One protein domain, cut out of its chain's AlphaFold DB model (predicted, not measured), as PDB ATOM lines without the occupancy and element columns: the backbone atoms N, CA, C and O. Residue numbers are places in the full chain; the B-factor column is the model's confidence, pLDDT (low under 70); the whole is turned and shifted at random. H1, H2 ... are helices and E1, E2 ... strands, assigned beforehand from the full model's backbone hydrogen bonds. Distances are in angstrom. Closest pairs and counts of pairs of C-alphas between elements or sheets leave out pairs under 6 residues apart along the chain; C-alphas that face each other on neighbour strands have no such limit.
ATOM      1  N   LEU A 476     -12.645 -26.659  48.021       72.25
ATOM      2  CA  LEU A 476     -13.207 -27.784  47.263       72.25
ATOM      3  C   LEU A 476     -14.730 -27.744  47.233       72.25
ATOM      4  O   LEU A 476     -15.329 -27.784  46.161       72.25
ATOM      5  N   THR A 477     -15.362 -27.577  48.395       68.50
ATOM      6  CA  THR A 477     -16.824 -27.506  48.503       68.50
ATOM      7  C   THR A 477     -17.384 -26.336  47.685       68.50
ATOM      8  O   THR A 477     -18.432 -26.456  47.048       68.50
ATOM      9  N   ASN A 478     -16.679 -25.203  47.653       68.50
ATOM     10  CA  ASN A 478     -17.052 -24.034  46.859       68.50
ATOM     11  C   ASN A 478     -16.875 -24.274  45.353       68.50
ATOM     12  O   ASN A 478     -17.773 -23.923  44.583       68.50
ATOM     13  N   LYS A 479     -15.762 -24.890  44.925       69.56
ATOM     14  CA  LYS A 479     -15.546 -25.277  43.519       69.56
ATOM     15  C   LYS A 479     -16.614 -26.269  43.051       69.56
ATOM     16  O   LYS A 479     -17.215 -26.048  42.001       69.56
ATOM     17  N   GLU A 480     -16.920 -27.283  43.855       67.81
ATOM     18  CA  GLU A 480     -17.963 -28.272  43.564       67.81
ATOM     19  C   GLU A 480     -19.345 -27.632  43.446       67.81
ATOM     20  O   GLU A 480     -20.045 -27.828  42.451       67.81
ATOM     21  N   ARG A 481     -19.724 -26.778  44.406       68.69
ATOM     22  CA  ARG A 481     -20.981 -26.016  44.325       68.69
ATOM     23  C   ARG A 481     -21.022 -25.102  43.103       68.69
ATOM     24  O   ARG A 481     -22.084 -24.954  42.503       68.69
ATOM     25  N   SER A 482     -19.895 -24.504  42.718       71.19
ATOM     26  CA  SER A 482     -19.800 -23.654  41.528       71.19
ATOM     27  C   SER A 482     -20.010 -24.448  40.236       71.19
ATOM     28  O   SER A 482     -20.835 -24.041  39.417       71.19
ATOM     29  N   LYS A 483     -19.345 -25.603  40.071       76.62
ATOM     30  CA  LYS A 483     -19.542 -26.489  38.909       76.62
ATOM     31  C   LYS A 483     -20.977 -27.023  38.849       76.62
ATOM     32  O   LYS A 483     -21.608 -26.957  37.796       76.62
ATOM     33  N   ARG A 484     -21.530 -27.458  39.987       75.25
ATOM     34  CA  ARG A 484     -22.918 -27.937  40.095       75.25
ATOM     35  C   ARG A 484     -23.933 -26.855  39.713       75.25
ATOM     36  O   ARG A 484     -24.855 -27.119  38.950       75.25
ATOM     37  N   ARG A 485     -23.723 -25.615  40.170       77.50
ATOM     38  CA  ARG A 485     -24.563 -24.466  39.799       77.50
ATOM     39  C   ARG A 485     -24.493 -24.160  38.304       77.50
ATOM     40  O   ARG A 485     -25.537 -23.978  37.695       77.50
ATOM     41  N   ARG A 486     -23.294 -24.178  37.708       78.25
ATOM     42  CA  ARG A 486     -23.121 -23.992  36.256       78.25
ATOM     43  C   ARG A 486     -23.906 -25.026  35.452       78.25
ATOM     44  O   ARG A 486     -24.580 -24.649  34.503       78.25
ATOM     45  N   ILE A 487     -23.863 -26.299  35.849       81.88
ATOM     46  CA  ILE A 487     -24.642 -27.361  35.191       81.88
ATOM     47  C   ILE A 487     -26.142 -27.040  35.230       81.88
ATOM     48  O   ILE A 487     -26.802 -27.078  34.193       81.88
ATOM     49  N   PHE A 488     -26.678 -26.669  36.395       80.62
ATOM     50  CA  PHE A 488     -28.098 -26.336  36.529       80.62
ATOM     51  C   PHE A 488     -28.493 -25.078  35.750       80.62
ATOM     52  O   PHE A 488     -29.529 -25.081  35.085       80.62
ATOM     53  N   ASP A 489     -27.647 -24.045  35.744       79.56
ATOM     54  CA  ASP A 489     -27.868 -22.842  34.935       79.56
ATOM     55  C   ASP A 489     -27.967 -23.201  33.437       79.56
ATOM     56  O   ASP A 489     -28.840 -22.688  32.731       79.56
ATOM     57  N   ILE A 490     -27.135 -24.141  32.957       81.56
ATOM     58  CA  ILE A 490     -27.173 -24.613  31.564       81.56
ATOM     59  C   ILE A 490     -28.466 -25.372  31.241       81.56
ATOM     60  O   ILE A 490     -29.059 -25.164  30.182       81.56
ATOM     61  N   VAL A 491     -28.925 -26.240  32.146       81.62
ATOM     62  CA  VAL A 491     -30.145 -27.046  31.942       81.62
ATOM     63  C   VAL A 491     -31.416 -26.192  31.978       81.62
ATOM     64  O   VAL A 491     -32.397 -26.511  31.297       81.62
ATOM     65  N   GLN A 492     -31.424 -25.117  32.770       75.75
ATOM     66  CA  GLN A 492     -32.611 -24.285  32.950       75.75
ATOM     67  C   GLN A 492     -32.869 -23.359  31.761       75.75
ATOM     68  O   GLN A 492     -34.017 -23.284  31.308       75.75
ATOM     69  N   LYS A 493     -31.844 -22.649  31.265       69.25
ATOM     70  CA  LYS A 493     -32.003 -21.726  30.134       69.25
ATOM     71  C   LYS A 493     -30.664 -21.321  29.516       69.25
ATOM     72  O   LYS A 493     -30.042 -20.367  29.977       69.25
ATOM     73  N   VAL A 494     -30.267 -21.989  28.436       75.12
ATOM     74  CA  VAL A 494     -29.080 -21.611  27.649       75.12
ATOM     75  C   VAL A 494     -29.371 -21.649  26.157       75.12
ATOM     76  O   VAL A 494     -29.999 -22.590  25.662       75.12
ATOM     77  N   CYS A 495     -28.866 -20.636  25.454       80.06
ATOM     78  CA  CYS A 495     -28.821 -20.599  24.001       80.06
ATOM     79  C   CYS A 495     -27.425 -21.006  23.520       80.06
ATOM     80  O   CYS A 495     -26.414 -20.397  23.884       80.06
ATOM     81  N   PHE A 496     -27.362 -22.023  22.666       86.06
ATOM     82  CA  PHE A 496     -26.116 -22.463  22.051       86.06
ATOM     83  C   PHE A 496     -26.240 -22.535  20.534       86.06
ATOM     84  O   PHE A 496     -27.302 -22.811  19.981       86.06
ATOM     85  N   GLY A 497     -25.132 -22.295  19.846       86.00
ATOM     86  CA  GLY A 497     -25.037 -22.446  18.401       86.00
ATOM     87  C   GLY A 497     -23.777 -23.207  18.027       86.00
ATOM     88  O   GLY A 497     -22.808 -23.234  18.784       86.00
ATOM     89  N   PHE A 498     -23.779 -23.828  16.853       89.75
ATOM     90  CA  PHE A 498     -22.577 -24.466  16.330       89.75
ATOM     91  C   PHE A 498     -21.710 -23.424  15.634       89.75
ATOM     92  O   PHE A 498     -22.197 -22.596  14.869       89.75
ATOM     93  N   VAL A 499     -20.415 -23.449  15.899       88.12
ATOM     94  CA  VAL A 499     -19.435 -22.529  15.329       88.12
ATOM     95  C   VAL A 499     -18.363 -23.314  14.596       88.12
ATOM     96  O   VAL A 499     -18.215 -24.524  14.757       88.12
ATOM     97  N   ARG A 500     -17.610 -22.615  13.754       86.25
ATOM     98  CA  ARG A 500     -16.473 -23.185  13.044       86.25
ATOM     99  C   ARG A 500     -15.217 -22.445  13.477       86.25
ATOM    100  O   ARG A 500     -15.061 -21.267  13.161       86.25
ATOM    101  N   LEU A 501     -14.347 -23.132  14.206       83.94
ATOM    102  CA  LEU A 501     -13.138 -22.555  14.783       83.94
ATOM    103  C   LEU A 501     -11.906 -22.930  13.952       83.94
ATOM    104  O   LEU A 501     -11.795 -24.080  13.513       83.94
ATOM    105  N   PRO A 502     -10.975 -21.986  13.725       79.25
ATOM    106  CA  PRO A 502      -9.678 -22.294  13.143       79.25
ATOM    107  C   PRO A 502      -8.806 -23.026  14.174       79.25
ATOM    108  O   PRO A 502      -8.582 -22.540  15.279       79.25
ATOM    109  N   VAL A 503      -8.285 -24.183  13.792       76.00
ATOM    110  CA  VAL A 503      -7.350 -25.007  14.557       76.00
ATOM    111  C   VAL A 503      -6.044 -25.069  13.779       76.00
ATOM    112  O   VAL A 503      -6.027 -25.396  12.594       76.00
ATOM    113  N   ASN A 504      -4.942 -24.718  14.435       70.69
ATOM    114  CA  ASN A 504      -3.626 -24.764  13.814       70.69
ATOM    115  C   ASN A 504      -3.008 -26.146  14.032       70.69
ATOM    116  O   ASN A 504      -2.490 -26.444  15.108       70.69
ATOM    117  N   THR A 505      -3.071 -26.988  13.008       65.19
ATOM    118  CA  THR A 505      -2.476 -28.324  13.015       65.19
ATOM    119  C   THR A 505      -1.277 -28.310  12.070       65.19
ATOM    120  O   THR A 505      -1.423 -28.163  10.859       65.19
ATOM    121  N   HIS A 506      -0.063 -28.445  12.616       63.19
ATOM    122  CA  HIS A 506       1.188 -28.526  11.842       63.19
ATOM    123  C   HIS A 506       1.413 -27.354  10.858       63.19
ATOM    124  O   HIS A 506       1.878 -27.550   9.735       63.19
ATOM    125  N   GLY A 507       1.066 -26.126  11.261       66.06
ATOM    126  CA  GLY A 507       1.259 -24.924  10.439       66.06
ATOM    127  C   GLY A 507       0.212 -24.728   9.338       66.06
ATOM    128  O   GLY A 507       0.357 -23.816   8.523       66.06
ATOM    129  N   ARG A 508      -0.844 -25.553   9.300       64.69
ATOM    130  CA  ARG A 508      -2.025 -25.364   8.447       64.69
ATOM    131  C   ARG A 508      -3.233 -25.026   9.316       64.69
ATOM    132  O   ARG A 508      -3.466 -25.657  10.343       64.69
ATOM    133  N   ILE A 509      -4.007 -24.031   8.884       71.50
ATOM    134  CA  ILE A 509      -5.287 -23.692   9.511       71.50
ATOM    135  C   ILE A 509      -6.328 -24.678   8.985       71.50
ATOM    136  O   ILE A 509      -6.784 -24.573   7.845       71.50
ATOM    137  N   GLU A 510      -6.685 -25.645   9.816       74.06
ATOM    138  CA  GLU A 510      -7.854 -26.493   9.621       74.06
ATOM    139  C   GLU A 510      -9.038 -25.873  10.352       74.06
ATOM    140  O   GLU A 510      -8.874 -25.140  11.317       74.06
ATOM    141  N   TYR A 511     -10.257 -26.148   9.908       73.38
ATOM    142  CA  TYR A 511     -11.441 -25.635  10.581       73.38
ATOM    143  C   TYR A 511     -12.245 -26.788  11.163       73.38
ATOM    144  O   TYR A 511     -12.696 -27.651  10.404       73.38
ATOM    145  N   ARG A 512     -12.462 -26.772  12.480       83.25
ATOM    146  CA  ARG A 512     -13.284 -27.760  13.189       83.25
ATOM    147  C   ARG A 512     -14.607 -27.149  13.625       83.25
ATOM    148  O   ARG A 512     -14.685 -25.950  13.889       83.25
ATOM    149  N   PHE A 513     -15.646 -27.975  13.656       87.06
ATOM    150  CA  PHE A 513     -16.919 -27.588  14.251       87.06
ATOM    151  C   PHE A 513     -16.813 -27.685  15.765       87.06
ATOM    152  O   PHE A 513     -16.213 -28.625  16.282       87.06
ATOM    153  N   ASP A 514     -17.408 -26.718  16.442       88.62
ATOM    154  CA  ASP A 514     -17.519 -26.666  17.893       88.62
ATOM    155  C   ASP A 514     -18.906 -26.126  18.264       88.62
ATOM    156  O   ASP A 514     -19.658 -25.659  17.403       88.62
ATOM    157  N   VAL A 515     -19.270 -26.212  19.532       89.19
ATOM    158  CA  VAL A 515     -20.442 -25.541  20.091       89.19
ATOM    159  C   VAL A 515     -19.989 -24.274  20.802       89.19
ATOM    160  O   VAL A 515     -18.890 -24.219  21.340       89.19
ATOM    161  N   PHE A 516     -20.828 -23.247  20.806       88.88
ATOM    162  CA  PHE A 516     -20.591 -22.036  21.573       88.88
ATOM    163  C   PHE A 516     -21.838 -21.658  22.363       88.88
ATOM    164  O   PHE A 516     -22.913 -21.459  21.789       88.88
ATOM    165  N   ILE A 517     -21.678 -21.543  23.681       85.00
ATOM    166  CA  ILE A 517     -22.697 -21.022  24.595       85.00
ATOM    167  C   ILE A 517     -22.377 -19.560  24.872       85.00
ATOM    168  O   ILE A 517     -21.421 -19.240  25.583       85.00
ATOM    169  N   LYS A 518     -23.185 -18.661  24.309       75.94
ATOM    170  CA  LYS A 518     -22.893 -17.225  24.301       75.94
ATOM    171  C   LYS A 518     -22.954 -16.599  25.691       75.94
ATOM    172  O   LYS A 518     -22.126 -15.743  25.990       75.94
ATOM    173  N   GLU A 519     -23.899 -17.014  26.538       75.69
ATOM    174  CA  GLU A 519     -24.064 -16.418  27.872       75.69
ATOM    175  C   GLU A 519     -22.883 -16.699  28.812       75.69
ATOM    176  O   GLU A 519     -22.618 -15.906  29.711       75.69
ATOM    177  N   GLN A 520     -22.170 -17.810  28.603       73.56
ATOM    178  CA  GLN A 520     -21.087 -18.262  29.486       73.56
ATOM    179  C   GLN A 520     -19.721 -18.332  28.788       73.56
ATOM    180  O   GLN A 520     -18.734 -18.679  29.429       73.56
ATOM    181  N   ALA A 521     -19.659 -17.989  27.496       80.88
ATOM    182  CA  ALA A 521     -18.470 -18.088  26.650       80.88
ATOM    183  C   ALA A 521     -17.778 -19.466  26.729       80.88
ATOM    184  O   ALA A 521     -16.561 -19.542  26.866       80.88
ATOM    185  N   MET A 522     -18.567 -20.543  26.659       85.00
ATOM    186  CA  MET A 522     -18.081 -21.926  26.770       85.00
ATOM    187  C   MET A 522     -18.091 -22.648  25.424       85.00
ATOM    188  O   MET A 522     -18.969 -22.393  24.589       85.00
ATOM    189  N   TYR A 523     -17.160 -23.590  25.273       89.31
ATOM    190  CA  TYR A 523     -17.015 -24.479  24.120       89.31
ATOM    191  C   TYR A 523     -17.255 -25.948  24.501       89.31
ATOM    192  O   TYR A 523     -17.532 -26.269  25.660       89.31
ATOM    193  N   TYR A 524     -17.159 -26.870  23.535       88.25
ATOM    194  CA  TYR A 524     -17.412 -28.290  23.793       88.25
ATOM    195  C   TYR A 524     -16.477 -28.884  24.856       88.25
ATOM    196  O   TYR A 524     -16.919 -29.700  25.660       88.25
ATOM    197  N   ALA A 525     -15.212 -28.457  24.904       85.44
ATOM    198  CA  ALA A 525     -14.256 -28.939  25.904       85.44
ATOM    199  C   ALA A 525     -14.733 -28.664  27.342       85.44
ATOM    200  O   ALA A 525     -14.700 -29.562  28.181       85.44
ATOM    201  N   ASP A 526     -15.263 -27.463  27.597       84.88
ATOM    202  CA  ASP A 526     -15.806 -27.082  28.906       84.88
ATOM    203  C   ASP A 526     -17.046 -27.921  29.257       84.88
ATOM    204  O   ASP A 526     -17.215 -28.377  30.390       84.88
ATOM    205  N   LEU A 527     -17.916 -28.169  28.271       86.94
ATOM    206  CA  LEU A 527     -19.094 -29.020  28.444       86.94
ATOM    207  C   LEU A 527     -18.726 -30.478  28.711       86.94
ATOM    208  O   LEU A 527     -19.391 -31.125  29.519       86.94
ATOM    209  N   SER A 528     -17.682 -30.986  28.057       84.94
ATOM    210  CA  SER A 528     -17.172 -32.338  28.274       84.94
ATOM    211  C   SER A 528     -16.652 -32.501  29.703       84.94
ATOM    212  O   SER A 528     -17.035 -33.457  30.372       84.94
ATOM    213  N   GLU A 529     -15.874 -31.539  30.212       82.75
ATOM    214  CA  GLU A 529     -15.386 -31.562  31.600       82.75
ATOM    215  C   GLU A 529     -16.550 -31.550  32.607       82.75
ATOM    216  O   GLU A 529     -16.597 -32.347  33.550       82.75
ATOM    217  N   LEU A 530     -17.533 -30.669  32.393       85.19
ATOM    218  CA  LEU A 530     -18.734 -30.623  33.227       85.19
ATOM    219  C   LEU A 530     -19.551 -31.922  33.123       85.19
ATOM    220  O   LEU A 530     -20.174 -32.321  34.107       85.19
ATOM    221  N   CYS A 531     -19.557 -32.585  31.963       84.94
ATOM    222  CA  CYS A 531     -20.284 -33.837  31.726       84.94
ATOM    223  C   CYS A 531     -19.652 -35.000  32.493       84.94
ATOM    224  O   CYS A 531     -20.364 -35.739  33.177       84.94
ATOM    225  N   ASP A 532     -18.326 -35.118  32.454       78.56
ATOM    226  CA  ASP A 532     -17.594 -36.116  33.235       78.56
ATOM    227  C   ASP A 532     -17.831 -35.914  34.735       78.56
ATOM    228  O   ASP A 532     -18.122 -36.871  35.462       78.56
ATOM    229  N   ARG A 533     -17.837 -34.656  35.197       75.00
ATOM    230  CA  ARG A 533     -18.162 -34.351  36.595       75.00
ATOM    231  C   ARG A 533     -19.620 -34.658  36.945       75.00
ATOM    232  O   ARG A 533     -19.875 -35.216  38.010       75.00
ATOM    233  N   ALA A 534     -20.576 -34.354  36.065       79.06
ATOM    234  CA  ALA A 534     -21.990 -34.676  36.269       79.06
ATOM    235  C   ALA A 534     -22.222 -36.191  36.408       79.06
ATOM    236  O   ALA A 534     -22.976 -36.618  37.286       79.06
ATOM    237  N   ARG A 535     -21.524 -37.004  35.600       77.12
ATOM    238  CA  ARG A 535     -21.548 -38.473  35.704       77.12
ATOM    239  C   ARG A 535     -20.991 -38.952  37.040       77.12
ATOM    240  O   ARG A 535     -21.618 -39.788  37.683       77.12
ATOM    241  N   LEU A 536     -19.853 -38.413  37.485       70.50
ATOM    242  CA  LEU A 536     -19.263 -38.762  38.785       70.50
ATOM    243  C   LEU A 536     -20.217 -38.466  39.950       70.50
ATOM    244  O   LEU A 536     -20.397 -39.316  40.825       70.50
ATOM    245  N   ILE A 537     -20.884 -37.306  39.924       69.06
ATOM    246  CA  ILE A 537     -21.899 -36.949  40.923       69.06
ATOM    247  C   ILE A 537     -23.047 -37.971  40.889       69.06
ATOM    248  O   ILE A 537     -23.390 -38.524  41.933       69.06
ATOM    249  N   GLU A 538     -23.577 -38.309  39.708       67.00
ATOM    250  CA  GLU A 538     -24.643 -39.313  39.569       67.00
ATOM    251  C   GLU A 538     -24.240 -40.699  40.113       67.00
ATOM    252  O   GLU A 538     -25.023 -41.343  40.820       67.00
ATOM    253  N   TYR A 539     -23.023 -41.165  39.817       63.03
ATOM    254  CA  TYR A 539     -22.523 -42.451  40.311       63.03
ATOM    255  C   TYR A 539     -22.366 -42.465  41.834       63.03
ATOM    256  O   TYR A 539     -22.779 -43.430  42.484       63.03
ATOM    257  N   SER A 540     -21.822 -41.388  42.411       56.44
ATOM    258  CA  SER A 540     -21.642 -41.275  43.860       56.44
ATOM    259  C   SER A 540     -22.985 -41.315  44.605       56.44
ATOM    260  O   SER A 540     -23.149 -42.125  45.523       56.44
ATOM    261  N   SER A 541     -23.994 -40.577  44.128       57.53
ATOM    262  CA  SER A 541     -25.328 -40.509  44.741       57.53
ATOM    263  C   SER A 541     -26.095 -41.838  44.714       57.53
ATOM    264  O   SER A 541     -26.906 -42.089  45.605       57.53
ATOM    265  N   ASN A 542     -25.825 -42.722  43.746       54.28
ATOM    266  CA  ASN A 542     -26.464 -44.043  43.657       54.28
ATOM    267  C   ASN A 542     -25.832 -45.104  44.584       54.28
ATOM    268  O   ASN A 542     -26.496 -46.077  44.937       54.28
ATOM    269  N   SER A 543     -24.562 -44.938  44.977       44.56
ATOM    270  CA  SER A 543     -23.817 -45.920  45.789       44.56
ATOM    271  C   SER A 543     -24.068 -45.797  47.299       44.56
ATOM    272  O   SER A 543     -24.065 -46.791  48.027       44.56
ATOM    273  N   THR A 544     -24.352 -44.588  47.788       41.44
ATOM    274  CA  THR A 544     -24.587 -44.324  49.211       41.44
ATOM    275  C   THR A 544     -26.074 -44.162  49.523       41.44
ATOM    276  O   THR A 544     -26.670 -43.123  49.261       41.44
ATOM    277  N   ASN A 545     -26.658 -45.136  50.235       43.34
ATOM    278  CA  ASN A 545     -28.026 -45.097  50.800       43.34
ATOM    279  C   ASN A 545     -28.314 -43.903  51.751       43.34
ATOM    280  O   ASN A 545     -29.409 -43.793  52.309       43.34
ATOM    281  N   LYS A 546     -27.345 -43.005  51.965       38.59
ATOM    282  CA  LYS A 546     -27.408 -41.837  52.849       38.59
ATOM    283  C   LYS A 546     -26.998 -40.542  52.131       38.59
ATOM    284  O   LYS A 546     -26.159 -39.804  52.617       38.59
ATOM    285  N   MET A 547     -27.670 -40.211  51.031       43.28
ATOM    286  CA  MET A 547     -27.890 -38.816  50.620       43.28
ATOM    287  C   MET A 547     -29.293 -38.646  50.018       43.28
ATOM    288  O   MET A 547     -29.474 -38.240  48.880       43.28
ATOM    289  N   LYS A 548     -30.337 -38.892  50.825       40.84
ATOM    290  CA  LYS A 548     -31.729 -38.465  50.542       40.84
ATOM    291  C   LYS A 548     -31.920 -36.936  50.665       40.84
ATOM    292  O   LYS A 548     -32.931 -36.479  51.195       40.84
ATOM    293  N   LYS A 549     -30.925 -36.142  50.266       44.84
ATOM    294  CA  LYS A 549     -30.978 -34.672  50.306       44.84
ATOM    295  C   LYS A 549     -30.777 -34.014  48.951       44.84
ATOM    296  O   LYS A 549     -31.247 -32.892  48.800       44.84
ATOM    297  N   ASP A 550     -30.187 -34.704  47.981       51.12
ATOM    298  CA  ASP A 550     -30.296 -34.266  46.597       51.12
ATOM    299  C   ASP A 550     -31.738 -34.530  46.168       51.12
ATOM    300  O   ASP A 550     -32.229 -35.662  46.228       51.12
ATOM    301  N   SER A 551     -32.465 -33.462  45.841       59.38
ATOM    302  CA  SER A 551     -33.840 -33.604  45.378       59.38
ATOM    303  C   SER A 551     -33.849 -34.508  44.136       59.38
ATOM    304  O   SER A 551     -32.955 -34.422  43.297       59.38
ATOM    305  N   GLU A 552     -34.851 -35.379  43.968       67.25
ATOM    306  CA  GLU A 552     -34.994 -36.171  42.727       67.25
ATOM    307  C   GLU A 552     -34.956 -35.297  41.461       67.25
ATOM    308  O   GLU A 552     -34.702 -35.786  40.362       67.25
ATOM    309  N   GLN A 553     -35.247 -34.008  41.622       71.31
ATOM    310  CA  GLN A 553     -35.135 -32.975  40.612       71.31
ATOM    311  C   GLN A 553     -33.678 -32.723  40.190       71.31
ATOM    312  O   GLN A 553     -33.401 -32.689  38.997       71.31
ATOM    313  N   GLU A 554     -32.733 -32.634  41.124       72.81
ATOM    314  CA  GLU A 554     -31.313 -32.411  40.815       72.81
ATOM    315  C   GLU A 554     -30.697 -33.581  40.046       72.81
ATOM    316  O   GLU A 554     -29.996 -33.374  39.060       72.81
ATOM    317  N   ILE A 555     -30.999 -34.823  40.444       76.19
ATOM    318  CA  ILE A 555     -30.521 -36.014  39.721       76.19
ATOM    319  C   ILE A 555     -31.098 -36.039  38.297       76.19
ATOM    320  O   ILE A 555     -30.401 -36.394  37.346       76.19
ATOM    321  N   ARG A 556     -32.364 -35.633  38.124       78.81
ATOM    322  CA  ARG A 556     -32.969 -35.483  36.792       78.81
ATOM    323  C   ARG A 556     -32.255 -34.415  35.965       78.81
ATOM    324  O   ARG A 556     -31.964 -34.668  34.801       78.81
ATOM    325  N   GLU A 557     -31.942 -33.264  36.552       80.31
ATOM    326  CA  GLU A 557     -31.226 -32.179  35.871       80.31
ATOM    327  C   GLU A 557     -29.808 -32.592  35.450       80.31
ATOM    328  O   GLU A 557     -29.418 -32.336  34.309       80.31
ATOM    329  N   LEU A 558     -29.073 -33.324  36.296       83.62
ATOM    330  CA  LEU A 558     -27.765 -33.888  35.936       83.62
ATOM    331  C   LEU A 558     -27.866 -34.853  34.745       83.62
ATOM    332  O   LEU A 558     -27.081 -34.753  33.802       83.62
ATOM    333  N   ARG A 559     -28.870 -35.740  34.729       83.31
ATOM    334  CA  ARG A 559     -29.113 -36.650  33.593       83.31
ATOM    335  C   ARG A 559     -29.459 -35.907  32.309       83.31
ATOM    336  O   ARG A 559     -28.976 -36.285  31.242       83.31
ATOM    337  N   PHE A 560     -30.280 -34.860  32.400       84.56
ATOM    338  CA  PHE A 560     -30.600 -34.022  31.245       84.56
ATOM    339  C   PHE A 560     -29.349 -33.351  30.683       84.56
ATOM    340  O   PHE A 560     -29.154 -33.368  29.469       84.56
ATOM    341  N   PHE A 561     -28.475 -32.836  31.551       87.75
ATOM    342  CA  PHE A 561     -27.205 -32.257  31.130       87.75
ATOM    343  C   PHE A 561     -26.309 -33.276  30.412       87.75
ATOM    344  O   PHE A 561     -25.842 -33.008  29.305       87.75
ATOM    345  N   VAL A 562     -26.121 -34.471  30.985       86.44
ATOM    346  CA  VAL A 562     -25.316 -35.538  30.361       86.44
ATOM    347  C   VAL A 562     -25.884 -35.934  28.992       86.44
ATOM    348  O   VAL A 562     -25.135 -36.074  28.024       86.44
ATOM    349  N   GLY A 563     -27.210 -36.073  28.888       84.00
ATOM    350  CA  GLY A 563     -27.885 -36.349  27.618       84.00
ATOM    351  C   GLY A 563     -27.695 -35.233  26.589       84.00
ATOM    352  O   GLY A 563     -27.467 -35.511  25.413       84.00
ATOM    353  N   MET A 564     -27.727 -33.972  27.024       84.88
ATOM    354  CA  MET A 564     -27.503 -32.814  26.158       84.88
ATOM    355  C   MET A 564     -26.104 -32.801  25.555       84.88
ATOM    356  O   MET A 564     -25.968 -32.649  24.341       84.88
ATOM    357  N   VAL A 565     -25.071 -32.998  26.375       88.00
ATOM    358  CA  VAL A 565     -23.685 -33.001  25.886       88.00
ATOM    359  C   VAL A 565     -23.465 -34.129  24.868       88.00
ATOM    360  O   VAL A 565     -22.826 -33.897  23.843       88.00
ATOM    361  N   ALA A 566     -24.083 -35.301  25.065       85.88
ATOM    362  CA  ALA A 566     -24.024 -36.409  24.104       85.88
ATOM    363  C   ALA A 566     -24.712 -36.091  22.756       85.88
ATOM    364  O   ALA A 566     -24.226 -36.473  21.687       85.88
ATOM    365  N   VAL A 567     -25.836 -35.366  22.778       86.25
ATOM    366  CA  VAL A 567     -26.508 -34.906  21.547       86.25
ATOM    367  C   VAL A 567     -25.648 -33.875  20.818       86.25
ATOM    368  O   VAL A 567     -25.480 -33.980  19.603       86.25
ATOM    369  N   ILE A 568     -25.062 -32.917  21.542       87.94
ATOM    370  CA  ILE A 568     -24.140 -31.922  20.977       87.94
ATOM    371  C   ILE A 568     -22.950 -32.619  20.307       87.94
ATOM    372  O   ILE A 568     -22.654 -32.326  19.151       87.94
ATOM    373  N   GLU A 569     -22.321 -33.583  20.980       88.75
ATOM    374  CA  GLU A 569     -21.218 -34.385  20.433       88.75
ATOM    375  C   GLU A 569     -21.615 -35.114  19.140       88.75
ATOM    376  O   GLU A 569     -20.891 -35.087  18.137       88.75
ATOM    377  N   THR A 570     -22.810 -35.710  19.123       87.50
ATOM    378  CA  THR A 570     -23.353 -36.389  17.938       87.50
ATOM    379  C   THR A 570     -23.551 -35.408  16.781       87.50
ATOM    380  O   THR A 570     -23.194 -35.706  15.639       87.50
ATOM    381  N   ILE A 571     -24.085 -34.212  17.055       87.88
ATOM    382  CA  ILE A 571     -24.275 -33.175  16.034       87.88
ATOM    383  C   ILE A 571     -22.925 -32.678  15.510       87.88
ATOM    384  O   ILE A 571     -22.762 -32.577  14.295       87.88
ATOM    385  N   LEU A 572     -21.940 -32.436  16.376       88.75
ATOM    386  CA  LEU A 572     -20.584 -32.045  15.969       88.75
ATOM    387  C   LEU A 572     -19.931 -33.098  15.066       88.75
ATOM    388  O   LEU A 572     -19.334 -32.761  14.038       88.75
ATOM    389  N   THR A 573     -20.105 -34.377  15.401       86.81
ATOM    390  CA  THR A 573     -19.617 -35.507  14.599       86.81
ATOM    391  C   THR A 573     -20.296 -35.556  13.227       86.81
ATOM    392  O   THR A 573     -19.630 -35.716  12.197       86.81
ATOM    393  N   ASN A 574     -21.613 -35.337  13.184       87.00
ATOM    394  CA  ASN A 574     -22.381 -35.291  11.940       87.00
ATOM    395  C   ASN A 574     -22.016 -34.079  11.075       87.00
ATOM    396  O   ASN A 574     -21.814 -34.237   9.874       87.00
ATOM    397  N   LEU A 575     -21.869 -32.887  11.660       86.00
ATOM    398  CA  LEU A 575     -21.437 -31.678  10.950       86.00
ATOM    399  C   LEU A 575     -20.042 -31.857  10.353       86.00
ATOM    400  O   LEU A 575     -19.812 -31.515   9.192       86.00
ATOM    401  N   THR A 576     -19.131 -32.463  11.115       85.25
ATOM    402  CA  THR A 576     -17.787 -32.796  10.635       85.25
ATOM    403  C   THR A 576     -17.855 -33.768   9.457       85.25
ATOM    404  O   THR A 576     -17.243 -33.514   8.421       85.25
ATOM    405  N   SER A 577     -18.658 -34.828   9.565       84.19
ATOM    406  CA  SER A 577     -18.841 -35.821   8.498       84.19
ATOM    407  C   SER A 577     -19.467 -35.217   7.235       84.19
ATOM    408  O   SER A 577     -18.982 -35.455   6.131       84.19
ATOM    409  N   LEU A 578     -20.499 -34.380   7.383       84.38
ATOM    410  CA  LEU A 578     -21.154 -33.678   6.274       84.38
ATOM    411  C   LEU A 578     -20.222 -32.668   5.592       84.38
ATOM    412  O   LEU A 578     -20.279 -32.479   4.377       84.38
ATOM    413  N   ASN A 579     -19.342 -32.020   6.354       83.06
ATOM    414  CA  ASN A 579     -18.333 -31.131   5.791       83.06
ATOM    415  C   ASN A 579     -17.270 -31.908   5.006       83.06
ATOM    416  O   ASN A 579     -16.868 -31.465   3.933       83.06
ATOM    417  N   MET A 580     -16.849 -33.078   5.501       82.62
ATOM    418  CA  MET A 580     -15.926 -33.962   4.776       82.62
ATOM    419  C   MET A 580     -16.523 -34.458   3.450       82.62
ATOM    420  O   MET A 580     -15.797 -34.604   2.471       82.62
ATOM    421  N   THR A 581     -17.844 -34.653   3.381       83.75
ATOM    422  CA  THR A 581     -18.550 -35.023   2.141       83.75
ATOM    423  C   THR A 581     -18.937 -33.826   1.264       83.75
ATOM    424  O   THR A 581     -19.599 -34.008   0.245       83.75
ATOM    425  N   SER A 582     -18.497 -32.606   1.609       80.31
ATOM    426  CA  SER A 582     -18.798 -31.360   0.879       80.31
ATOM    427  C   SER A 582     -20.298 -31.081   0.719       80.31
ATOM    428  O   SER A 582     -20.742 -30.553  -0.304       80.31
ATOM    429  N   HIS A 583     -21.099 -31.433   1.727       80.81
ATOM    430  CA  HIS A 583     -22.538 -31.208   1.689       80.81
ATOM    431  C   HIS A 583     -22.857 -29.695   1.603       80.81
ATOM    432  O   HIS A 583     -22.334 -28.905   2.396       80.81
ATOM    433  N   PRO A 584     -23.737 -29.257   0.683       74.81
ATOM    434  CA  PRO A 584     -23.872 -27.842   0.308       74.81
ATOM    435  C   PRO A 584     -24.422 -26.932   1.417       74.81
ATOM    436  O   PRO A 584     -24.179 -25.729   1.399       74.81
ATOM    437  N   PHE A 585     -25.133 -27.495   2.397       77.19
ATOM    438  CA  PHE A 585     -25.859 -26.732   3.422       77.19
ATOM    439  C   PHE A 585     -25.224 -26.761   4.823       77.19
ATOM    440  O   PHE A 585     -25.849 -26.334   5.786       77.19
ATOM    441  N   VAL A 586     -23.989 -27.257   4.989       78.25
ATOM    442  CA  VAL A 586     -23.367 -27.375   6.331       78.25
ATOM    443  C   VAL A 586     -23.244 -26.023   7.040       78.25
ATOM    444  O   VAL A 586     -23.441 -25.928   8.248       78.25
ATOM    445  N   LEU A 587     -22.975 -24.958   6.282       79.19
ATOM    446  CA  LEU A 587     -22.845 -23.602   6.817       79.19
ATOM    447  C   LEU A 587     -24.170 -23.020   7.334       79.19
ATOM    448  O   LEU A 587     -24.138 -22.032   8.062       79.19
ATOM    449  N   ASP A 588     -25.321 -23.592   6.971       81.50
ATOM    450  CA  ASP A 588     -26.629 -23.116   7.438       81.50
ATOM    451  C   ASP A 588     -26.940 -23.561   8.871       81.50
ATOM    452  O   ASP A 588     -27.740 -22.931   9.561       81.50
ATOM    453  N   PHE A 589     -26.244 -24.595   9.351       79.62
ATOM    454  CA  PHE A 589     -26.346 -25.088  10.724       79.62
ATOM    455  C   PHE A 589     -25.449 -24.327  11.712       79.62
ATOM    456  O   PHE A 589     -25.459 -24.645  12.900       79.62
ATOM    457  N   LEU A 590     -24.682 -23.334  11.245       82.25
ATOM    458  CA  LEU A 590     -23.793 -22.534  12.088       82.25
ATOM    459  C   LEU A 590     -24.465 -21.262  12.604       82.25
ATOM    460  O   LEU A 590     -25.274 -20.636  11.920       82.25
ATOM    461  N   SER A 591     -24.071 -20.837  13.800       77.00
ATOM    462  CA  SER A 591     -24.412 -19.526  14.349       77.00
ATOM    463  C   SER A 591     -23.851 -18.413  13.443       77.00
ATOM    464  O   SER A 591     -22.745 -18.555  12.907       77.00
ATOM    465  N   PRO A 592     -24.599 -17.313  13.218       70.88
ATOM    466  CA  PRO A 592     -25.879 -16.951  13.846       70.88
ATOM    467  C   PRO A 592     -27.125 -17.466  13.105       70.88
ATOM    468  O   PRO A 592     -28.237 -17.097  13.465       70.88
ATOM    469  N   LYS A 593     -26.977 -18.270  12.041       76.56
ATOM    470  CA  LYS A 593     -28.120 -18.718  11.223       76.56
ATOM    471  C   LYS A 593     -29.021 -19.707  11.959       76.56
ATOM    472  O   LYS A 593     -30.230 -19.701  11.743       76.56
ATOM    473  N   THR A 594     -28.427 -20.553  12.796       79.56
ATOM    474  CA  THR A 594     -29.149 -21.502  13.642       79.56
ATOM    475  C   THR A 594     -28.608 -21.424  15.066       79.56
ATOM    476  O   THR A 594     -27.409 -21.590  15.290       79.56
ATOM    477  N   GLU A 595     -29.505 -21.193  16.020       82.06
ATOM    478  CA  GLU A 595     -29.256 -21.273  17.459       82.06
ATOM    479  C   GLU A 595     -30.318 -22.193  18.073       82.06
ATOM    480  O   GLU A 595     -31.402 -22.363  17.519       82.06
ATOM    481  N   PHE A 596     -29.982 -22.833  19.185       81.56
ATOM    482  CA  PHE A 596     -30.847 -23.760  19.899       81.56
ATOM    483  C   PHE A 596     -31.003 -23.265  21.325       81.56
ATOM    484  O   PHE A 596     -30.010 -22.962  21.986       81.56
ATOM    485  N   THR A 597     -32.240 -23.214  21.810       77.88
ATOM    486  CA  THR A 597     -32.516 -22.878  23.209       77.88
ATOM    487  C   THR A 597     -32.865 -24.147  23.970       77.88
ATOM    488  O   THR A 597     -33.806 -24.858  23.605       77.88
ATOM    489  N   CYS A 598     -32.123 -24.424  25.038       70.56
ATOM    490  CA  CYS A 598     -32.488 -25.439  26.016       70.56
ATOM    491  C   CYS A 598     -33.472 -24.832  27.023       70.56
ATOM    492  O   CYS A 598     -33.162 -23.824  27.660       70.56
ATOM    493  N   ILE A 599     -34.657 -25.433  27.163       67.62
ATOM    494  CA  ILE A 599     -35.649 -25.067  28.181       67.62
ATOM    495  C   ILE A 599     -36.062 -26.341  28.911       67.62
ATOM    496  O   ILE A 599     -36.739 -27.198  28.340       67.62
ATOM    497  N   ALA A 600     -35.655 -26.462  30.178       62.62
ATOM    498  CA  ALA A 600     -35.947 -27.623  31.025       62.62
ATOM    499  C   ALA A 600     -35.579 -28.972  30.362       62.62
ATOM    500  O   ALA A 600     -36.341 -29.936  30.421       62.62
ATOM    501  N   GLY A 601     -34.427 -29.022  29.682       57.25
ATOM    502  CA  GLY A 601     -33.941 -30.222  28.990       57.25
ATOM    503  C   GLY A 601     -34.580 -30.512  27.623       57.25
ATOM    504  O   GLY A 601     -34.212 -31.506  26.998       57.25
ATOM    505  N   ASN A 602     -35.494 -29.666  27.130       60.12
ATOM    506  CA  ASN A 602     -36.066 -29.765  25.783       60.12
ATOM    507  C   ASN A 602     -35.512 -28.678  24.853       60.12
ATOM    508  O   ASN A 602     -35.338 -27.530  25.262       60.12
ATOM    509  N   TYR A 603     -35.288 -29.033  23.584       64.69
ATOM    510  CA  TYR A 603     -34.741 -28.117  22.581       64.69
ATOM    511  C   TYR A 603     -35.847 -27.456  21.774       64.69
ATOM    512  O   TYR A 603     -36.669 -28.131  21.149       64.69
ATOM    513  N   GLN A 604     -35.823 -26.130  21.749       64.38
ATOM    514  CA  GLN A 604     -36.595 -25.333  20.808       64.38
ATOM    515  C   GLN A 604     -35.618 -24.663  19.842       64.38
ATOM    516  O   GLN A 604     -34.576 -24.149  20.256       64.38
ATOM    517  N   LYS A 605     -35.933 -24.764  18.548       53.06
ATOM    518  CA  LYS A 605     -35.216 -24.075  17.474       53.06
ATOM    519  C   LYS A 605     -35.680 -22.629  17.384       53.06
ATOM    520  O   LYS A 605     -36.907 -22.419  17.533       53.06
TER     521      LYS A 605
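Overview. This is residues 476 to 605 of the 605 residues of the protein "Hypothetical protein" of Rotaria magnacalcarata (UniProt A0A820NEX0). A long helix, H3, runs lengthwise through an elongated domain; a curled antiparallel sheet lies along one part of it, and H2 folds back along another part as the second arm of a helical hairpin. H1 crosses H2 about perpendicularly, only just so at 72 degrees, and H3 at a steep tilt of 68 degrees, and the turn at residues 543 to 548 sticks out. The 130 printed residues hold four named helices and four named strands, in the order H1, E1, E2, H2, H3, H4, E3, E4; the class is mixed, helices and strands. The sheet's order is E2, E1, E3, E4, all antiparallel. The whole is only just compact, close to loose, with a radius of gyration of the C-alphas of 16.8 A and spans of 53 by 35 by 24 A.

Arrangement. The sheet is strongly twisted and curled like part of a barrel. E1, residues 493 to 505, and E2, residues 508 to 517, form a hairpin, with N 503 and O 510 2.7 A apart; E1 bends by 51 degrees at residue 498 and E2 by 56 degrees at residue 513. The pairing is staggered: E1 pairs over residues 493 to 496 with E3, residues 596 to 599, where N 596 and O 496 are 2.8 A apart. E3 and E4, residues 602 to 604, form another hairpin, with N 599 and O 602 2.9 A apart. H3, residues 552 to 580, is the hub and stands at the sheet's level, at a height of 3.3 A; its closest C-alphas to E2 are those of Leu 572 and Phe 513, 6.0 A apart. H2, residues 524 to 543, touches H3, closest at the C-alphas of Cys 531 and Val 562, 5.5 A, opposite ways at a steep tilt of 36 degrees, only just past shallow. H1, residues 476 to 492, touches H3 with residues 487 to 491 alone, closest at the C-alphas of Val 491 and Phe 561, 6.0 A, the same way at a steep tilt of 68 degrees, only just short of perpendicular. H1 also touches H2, closest at the C-alphas of Ile 487 and Leu 530, 7.0 A. H4, residues 586 to 589, only just touches H3, with 3 pairs of C-alphas within 8 A, closest at Val 586 and Asn 579, 6.3 A. Every O i to N i+4 pair is within hydrogen-bond range in H1, H2 and H3; H4 is too short for one.

Along the chain. E1 spans 34.8 A and E2 26.6 A. H3 spans 42.5 A, from C-alpha 552 at (-34.994, -36.171, 42.727) to C-alpha 580 at (-15.926, -33.962, 4.776). H2 spans 28.9 A, and H1 24.4 A from C-alpha 476 at (-13.207, -27.784, 47.263).

Size, cuts and confidence. The two C-alphas farthest apart, those of Lys 546 and Pro 584, are 54.5 A apart. The printed part has no cut and no long link. Its mean pLDDT is 75.6; 33 residues are under 70, among them 537 to 552 and 599 to 605.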